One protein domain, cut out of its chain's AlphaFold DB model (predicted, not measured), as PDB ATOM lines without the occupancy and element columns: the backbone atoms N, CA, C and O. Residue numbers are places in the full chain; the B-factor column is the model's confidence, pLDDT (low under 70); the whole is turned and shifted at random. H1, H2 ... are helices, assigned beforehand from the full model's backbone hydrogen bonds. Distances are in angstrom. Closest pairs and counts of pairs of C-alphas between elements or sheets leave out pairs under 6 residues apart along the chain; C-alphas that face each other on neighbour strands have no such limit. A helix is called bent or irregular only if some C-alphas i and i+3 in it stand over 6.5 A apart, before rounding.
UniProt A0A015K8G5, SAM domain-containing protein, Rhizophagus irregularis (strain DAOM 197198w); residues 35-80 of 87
ATOM      1  N   LYS A  35      11.944  -7.600 -11.496       80.94
ATOM      2  CA  LYS A  35      11.340  -7.831 -12.802       80.94
ATOM      3  C   LYS A  35      11.034  -9.304 -13.095       80.94
ATOM      4  O   LYS A  35       9.907  -9.606 -13.463       80.94
ATOM      5  N   GLU A  36      12.001 -10.209 -12.945       82.12
ATOM      6  CA  GLU A  36      11.788 -11.647 -13.185       82.12
ATOM      7  C   GLU A  36      10.759 -12.232 -12.216       82.12
ATOM      8  O   GLU A  36       9.916 -13.023 -12.626       82.12
ATOM      9  N   PHE A  37      10.796 -11.824 -10.946       80.38
ATOM     10  CA  PHE A  37       9.820 -12.270  -9.953       80.38
ATOM     11  C   PHE A  37       8.393 -11.867 -10.345       80.38
ATOM     12  O   PHE A  37       7.484 -12.694 -10.304       80.38
ATOM     13  N   LEU A  38       8.196 -10.620 -10.778       80.69
ATOM     14  CA  LEU A  38       6.886 -10.131 -11.210       80.69
ATOM     15  C   LEU A  38       6.439 -10.750 -12.536       80.69
ATOM     16  O   LEU A  38       5.266 -11.080 -12.668       80.69
ATOM     17  N   GLU A  39       7.347 -10.957 -13.494       83.56
ATOM     18  CA  GLU A  39       7.036 -11.666 -14.745       83.56
ATOM     19  C   GLU A  39       6.609 -13.122 -14.487       83.56
ATOM     20  O   GLU A  39       5.694 -13.629 -15.143       83.56
ATOM     21  N   GLU A  40       7.231 -13.799 -13.519       81.38
ATOM     22  CA  GLU A  40       6.850 -15.158 -13.126       81.38
ATOM     23  C   GLU A  40       5.497 -15.174 -12.395       81.38
ATOM     24  O   GLU A  40       4.654 -16.033 -12.670       81.38
ATOM     25  N   LEU A  41       5.241 -14.190 -11.523       76.75
ATOM     26  CA  LEU A  41       3.923 -13.999 -10.912       76.75
ATOM     27  C   LEU A  41       2.847 -13.715 -11.961       76.75
ATOM     28  O   LEU A  41       1.743 -14.243 -11.852       76.75
ATOM     29  N   ASP A  42       3.167 -12.941 -12.995       81.62
ATOM     30  CA  ASP A  42       2.244 -12.670 -14.091       81.62
ATOM     31  C   ASP A  42       1.896 -13.934 -14.874       81.62
ATOM     32  O   ASP A  42       0.731 -14.222 -15.151       81.62
ATOM     33  N   LYS A  43       2.898 -14.759 -15.174       80.94
ATOM     34  CA  LYS A  43       2.663 -16.053 -15.821       80.94
ATOM     35  C   LYS A  43       1.811 -17.002 -14.981       80.94
ATOM     36  O   LYS A  43       1.016 -17.748 -15.546       80.94
ATOM     37  N   GLN A  44       2.005 -17.012 -13.664       74.31
ATOM     38  CA  GLN A  44       1.342 -17.952 -12.755       74.31
ATOM     39  C   GLN A  44      -0.061 -17.500 -12.331       74.31
ATOM     40  O   GLN A  44      -0.970 -18.326 -12.244       74.31
ATOM     41  N   TYR A  45      -0.243 -16.208 -12.048       68.69
ATOM     42  CA  TYR A  45      -1.400 -15.700 -11.303       68.69
ATOM     43  C   TYR A  45      -2.181 -14.591 -12.018       68.69
ATOM     44  O   TYR A  45      -3.339 -14.357 -11.658       68.69
ATOM     45  N   GLY A  46      -1.628 -13.915 -13.031       61.72
ATOM     46  CA  GLY A  46      -2.386 -12.874 -13.727       61.72
ATOM     47  C   GLY A  46      -1.700 -12.278 -14.949       61.72
ATOM     48  O   GLY A  46      -0.577 -11.826 -14.856       61.72
ATOM     49  N   GLU A  47      -2.411 -12.188 -16.073       69.38
ATOM     50  CA  GLU A  47      -1.953 -11.567 -17.329       69.38
ATOM     51  C   GLU A  47      -1.396 -10.134 -17.138       69.38
ATOM     52  O   GLU A  47      -2.117  -9.151 -17.295       69.38
ATOM     53  N   SER A  48      -0.107 -10.002 -16.813       69.88
ATOM     54  CA  SER A  48       0.610  -8.716 -16.734       69.88
ATOM     55  C   SER A  48       0.069  -7.720 -15.694       69.88
ATOM     56  O   SER A  48       0.098  -6.505 -15.908       69.88
ATOM     57  N   LYS A  49      -0.443  -8.210 -14.561       74.62
ATOM     58  CA  LYS A  49      -0.912  -7.355 -13.456       74.62
ATOM     59  C   LYS A  49       0.209  -6.956 -12.498       74.62
ATOM     60  O   LYS A  49       0.196  -5.843 -11.984       74.62
ATOM     61  N   TYR A  50       1.164  -7.847 -12.266       76.81
ATOM     62  CA  TYR A  50       2.259  -7.708 -11.319       76.81
ATOM     63  C   TYR A  50       3.404  -6.853 -11.872       76.81
ATOM     64  O   TYR A  50       3.925  -6.005 -11.152       76.81
ATOM     65  N   THR A  51       3.745  -6.979 -13.158       81.69
ATOM     66  CA  THR A  51       4.759  -6.124 -13.813       81.69
ATOM     67  C   THR A  51       4.435  -4.628 -13.773       81.69
ATOM     68  O   THR A  51       5.356  -3.819 -13.844       81.69
ATOM     69  N   ASN A  52       3.171  -4.230 -13.582       83.31
ATOM     70  CA  ASN A  52       2.794  -2.825 -13.376       83.31
ATOM     71  C   ASN A  52       3.399  -2.247 -12.078       83.31
ATOM     72  O   ASN A  52       3.804  -1.090 -12.032       83.31
ATOM     73  N   PHE A  53       3.551  -3.080 -11.044       76.44
ATOM     74  CA  PHE A  53       4.138  -2.677  -9.765       76.44
ATOM     75  C   PHE A  53       5.668  -2.664  -9.773       76.44
ATOM     76  O   PHE A  53       6.260  -2.188  -8.808       76.44
ATOM     77  N   LEU A  54       6.319  -3.134 -10.848       83.75
ATOM     78  CA  LEU A  54       7.782  -3.142 -10.959       83.75
ATOM     79  C   LEU A  54       8.364  -1.750 -10.730       83.75
ATOM     80  O   LEU A  54       9.282  -1.598  -9.933       83.75
ATOM     81  N   GLN A  55       7.783  -0.742 -11.380       79.50
ATOM     82  CA  GLN A  55       8.228   0.639 -11.230       79.50
ATOM     83  C   GLN A  55       8.098   1.108  -9.776       79.50
ATOM     84  O   GLN A  55       9.001   1.746  -9.251       79.50
ATOM     85  N   LYS A  56       7.004   0.741  -9.104       78.69
ATOM     86  CA  LYS A  56       6.752   1.115  -7.711       78.69
ATOM     87  C   LYS A  56       7.787   0.498  -6.764       78.69
ATOM     88  O   LYS A  56       8.299   1.167  -5.877       78.69
ATOM     89  N   PHE A  57       8.144  -0.760  -7.002       79.50
ATOM     90  CA  PHE A  57       9.193  -1.435  -6.245       79.50
ATOM     91  C   PHE A  57      10.595  -0.898  -6.533       79.50
ATOM     92  O   PHE A  57      11.406  -0.851  -5.616       79.50
ATOM     93  N   GLU A  58      10.888  -0.491  -7.769       80.44
ATOM     94  CA  GLU A  58      12.145   0.191  -8.099       80.44
ATOM     95  C   GLU A  58      12.227   1.573  -7.429       80.44
ATOM     96  O   GLU A  58      13.288   1.935  -6.929       80.44
ATOM     97  N   GLU A  59      11.117   2.318  -7.363       79.44
ATOM     98  CA  GLU A  59      11.032   3.619  -6.684       79.44
ATOM     99  C   GLU A  59      11.202   3.510  -5.158       79.44
ATOM    100  O   GLU A  59      11.885   4.342  -4.562       79.44
ATOM    101  N   GLU A  60      10.622   2.487  -4.523       72.00
ATOM    102  CA  GLU A  60      10.779   2.220  -3.081       72.00
ATOM    103  C   GLU A  60      12.001   1.343  -2.741       72.00
ATOM    104  O   GLU A  60      12.187   0.980  -1.580       72.00
ATOM    105  N   GLU A  61      12.841   1.006  -3.730       77.31
ATOM    106  CA  GLU A  61      13.992   0.090  -3.608       77.31
ATOM    107  C   GLU A  61      13.657  -1.236  -2.895       77.31
ATOM    108  O   GLU A  61      14.469  -1.826  -2.174       77.31
ATOM    109  N   ILE A  62      12.441  -1.740  -3.107       76.44
ATOM    110  CA  ILE A  62      11.965  -2.980  -2.504       76.44
ATOM    111  C   ILE A  62      12.557  -4.169  -3.251       76.44
ATOM    112  O   ILE A  62      12.545  -4.257  -4.478       76.44
ATOM    113  N   THR A  63      13.024  -5.144  -2.486       80.50
ATOM    114  CA  THR A  63      13.596  -6.391  -2.992       80.50
ATOM    115  C   THR A  63      12.631  -7.563  -2.829       80.50
ATOM    116  O   THR A  63      11.762  -7.566  -1.958       80.50
ATOM    117  N   VAL A  64      12.802  -8.608  -3.647       75.88
ATOM    118  CA  VAL A  64      11.973  -9.830  -3.588       75.88
ATOM    119  C   VAL A  64      12.009 -10.461  -2.189       75.88
ATOM    120  O   VAL A  64      10.988 -10.933  -1.692       75.88
ATOM    121  N   SER A  65      13.160 -10.404  -1.512       78.88
ATOM    122  CA  SER A  65      13.309 -10.871  -0.129       78.88
ATOM    123  C   SER A  65      12.436 -10.083   0.850       78.88
ATOM    124  O   SER A  65      11.789 -10.684   1.701       78.88
ATOM    125  N   GLN A  66      12.355  -8.757   0.700       78.44
ATOM    126  CA  GLN A  66      11.471  -7.934   1.528       78.44
ATOM    127  C   GLN A  66       9.998  -8.234   1.243       78.44
ATOM    128  O   GLN A  66       9.217  -8.293   2.181       78.44
ATOM    129  N   ILE A  67       9.609  -8.490  -0.012       77.56
ATOM    130  CA  ILE A  67       8.242  -8.932  -0.347       77.56
ATOM    131  C   ILE A  67       7.904 -10.245   0.364       77.56
ATOM    132  O   ILE A  67       6.810 -10.383   0.902       77.56
ATOM    133  N   ALA A  68       8.838 -11.197   0.395       75.81
ATOM    134  CA  ALA A  68       8.632 -12.475   1.070       75.81
ATOM    135  C   ALA A  68       8.525 -12.340   2.603       75.81
ATOM    136  O   ALA A  68       7.821 -13.128   3.235       75.81
ATOM    137  N   GLU A  69       9.207 -11.358   3.198       81.56
ATOM    138  CA  GLU A  69       9.120 -11.047   4.631       81.56
ATOM    139  C   GLU A  69       7.913 -10.161   4.987       81.56
ATOM    140  O   GLU A  69       7.420 -10.203   6.119       81.56
ATOM    141  N   MET A  70       7.410  -9.368   4.039       74.88
ATOM    142  CA  MET A  70       6.277  -8.470   4.242       74.88
ATOM    143  C   MET A  70       4.956  -9.225   4.393       74.88
ATOM    144  O   MET A  70       4.693 -10.265   3.788       74.88
ATOM    145  N   SER A  71       4.069  -8.660   5.214       79.56
ATOM    146  CA  SER A  71       2.722  -9.206   5.367       79.56
ATOM    147  C   SER A  71       1.906  -8.997   4.083       79.56
ATOM    148  O   SER A  71       2.010  -7.935   3.468       79.56
ATOM    149  N   PRO A  72       1.023  -9.942   3.704       75.25
ATOM    150  CA  PRO A  72       0.171  -9.797   2.518       75.25
ATOM    151  C   PRO A  72      -0.694  -8.535   2.556       75.25
ATOM    152  O   PRO A  72      -1.007  -7.963   1.521       75.25
ATOM    153  N   GLU A  73      -1.071  -8.097   3.757       80.38
ATOM    154  CA  GLU A  73      -1.820  -6.860   3.978       80.38
ATOM    155  C   GLU A  73      -1.009  -5.621   3.595       80.38
ATOM    156  O   GLU A  73      -1.559  -4.702   3.003       80.38
ATOM    157  N   ILE A  74       0.296  -5.610   3.883       78.56
ATOM    158  CA  ILE A  74       1.206  -4.516   3.521       78.56
ATOM    159  C   ILE A  74       1.367  -4.484   2.002       78.56
ATOM    160  O   ILE A  74       1.199  -3.444   1.374       78.56
ATOM    161  N   LEU A  75       1.578  -5.648   1.389       76.81
ATOM    162  CA  LEU A  75       1.654  -5.776  -0.065       76.81
ATOM    163  C   LEU A  75       0.373  -5.294  -0.753       76.81
ATOM    164  O   LEU A  75       0.441  -4.567  -1.739       76.81
ATOM    165  N   LEU A  76      -0.795  -5.598  -0.193       77.38
ATOM    166  CA  LEU A  76      -2.060  -5.128  -0.742       77.38
ATOM    167  C   LEU A  76      -2.297  -3.630  -0.496       77.38
ATOM    168  O   LEU A  76      -2.735  -2.929  -1.401       77.38
ATOM    169  N   ASN A  77      -2.028  -3.133   0.709       73.50
ATOM    170  CA  ASN A  77      -2.419  -1.785   1.123       73.50
ATOM    171  C   ASN A  77      -1.408  -0.710   0.694       73.50
ATOM    172  O   ASN A  77      -1.795   0.396   0.329       73.50
ATOM    173  N   GLU A  78      -0.119  -1.039   0.724       75.25
ATOM    174  CA  GLU A  78       0.981  -0.127   0.395       75.25
ATOM    175  C   GLU A  78       1.367  -0.262  -1.084       75.25
ATOM    176  O   GLU A  78       1.483   0.734  -1.805       75.25
ATOM    177  N   PHE A  79       1.426  -1.496  -1.594       69.56
ATOM    178  CA  PHE A  79       1.836  -1.761  -2.975       69.56
ATOM    179  C   PHE A  79       0.667  -2.000  -3.937       69.56
ATOM    180  O   PHE A  79       0.844  -1.807  -5.135       69.56
ATOM    181  N   GLY A  80      -0.541  -2.315  -3.455       67.19
ATOM    182  CA  GLY A  80      -1.686  -2.650  -4.315       67.19
ATOM    183  C   GLY A  80      -1.659  -4.089  -4.838       67.19
ATOM    184  O   GLY A  80      -2.351  -4.412  -5.801       67.19
TER     185      GLY A  80
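Overview. This is residues 35 to 80 of the 87 residues of the protein "SAM domain-containing protein" of Rhizophagus irregularis (strain DAOM 197198w) (UniProt A0A015K8G5). Four short helices stand in a ring with few contacts, in the order H1, H2, H4, H3 round it, so that H1 is across from H4 and H2 is across from H3. H1 and H2 make a hairpin, only partly side by side, while H3 and H4 make the other half of the ring, and residues 68 to 74, at the turn between H3 and H4, stick out. The printed part has 46 residues with four named helices, H1, H2, H3 and H4 along the chain, and no named strand, and its class is all helix. The whole is compact, with a radius of gyration of the C-alphas of 10.0 A, and its rounded outline spans 22 by 20 by 17 A.

Arrangement. H1, residues 35 to 45, and H2, residues 51 to 59, form a helical hairpin. They touch, with the closest C-alphas, those of Leu 38 and Thr 51, 5.2 A apart. Their lines stand at a shallow tilt of 32 degrees, and they run opposite ways. H3, residues 64 to 69, is apart from H2. It is close to H1 but not clearly touching, the closest C-alphas being those of Phe 37 and Val 64, 7.1 A apart, at a steep tilt of 63 degrees. H4, residues 72 to 79, is close to H3 but not clearly touching, with the closest C-alphas, those of Ile 67 and Leu 75, 7.3 A apart. H3 and H4 run opposite ways at a steep tilt of 50 degrees. H4 is also close to H2 but not clearly touching: the closest C-alphas, those of Phe 53 and Phe 79, are 7.2 A apart, and the lines are only just about perpendicular, at 73 degrees. H1 and H4 are apart. Every O i to N i+4 pair is within hydrogen-bond range in H1, H3 and H4, and 3 of 5 are in H2.

Along the chain. H1 begins at C-alpha 35, (11.340, -7.831, -12.802), and measures 15.0 A from first to last C-alpha. H2 measures 13.6 A and is irregular, but only just: C-alphas 52 and 55 are 6.8 A apart. H3 begins at C-alpha 64, (11.973, -9.830, -3.588), and measures 8.8 A. H4 measures 9.9 A and ends at C-alpha 79, (1.836, -1.761, -2.975).

Size, cuts and confidence. The two C-alphas farthest apart, those of Glu 47 and Glu 69, are 24.6 A apart. The printed part has no cut, and the links H1 to H2, H2 to H3 and H3 to H4 are tight. Residues 68 to 74, of which 72 to 74 belong to H4, stand free. The mean pLDDT of the printed part is 77.2, and it is under 70 at residues 45 to 48 and 79 to 80.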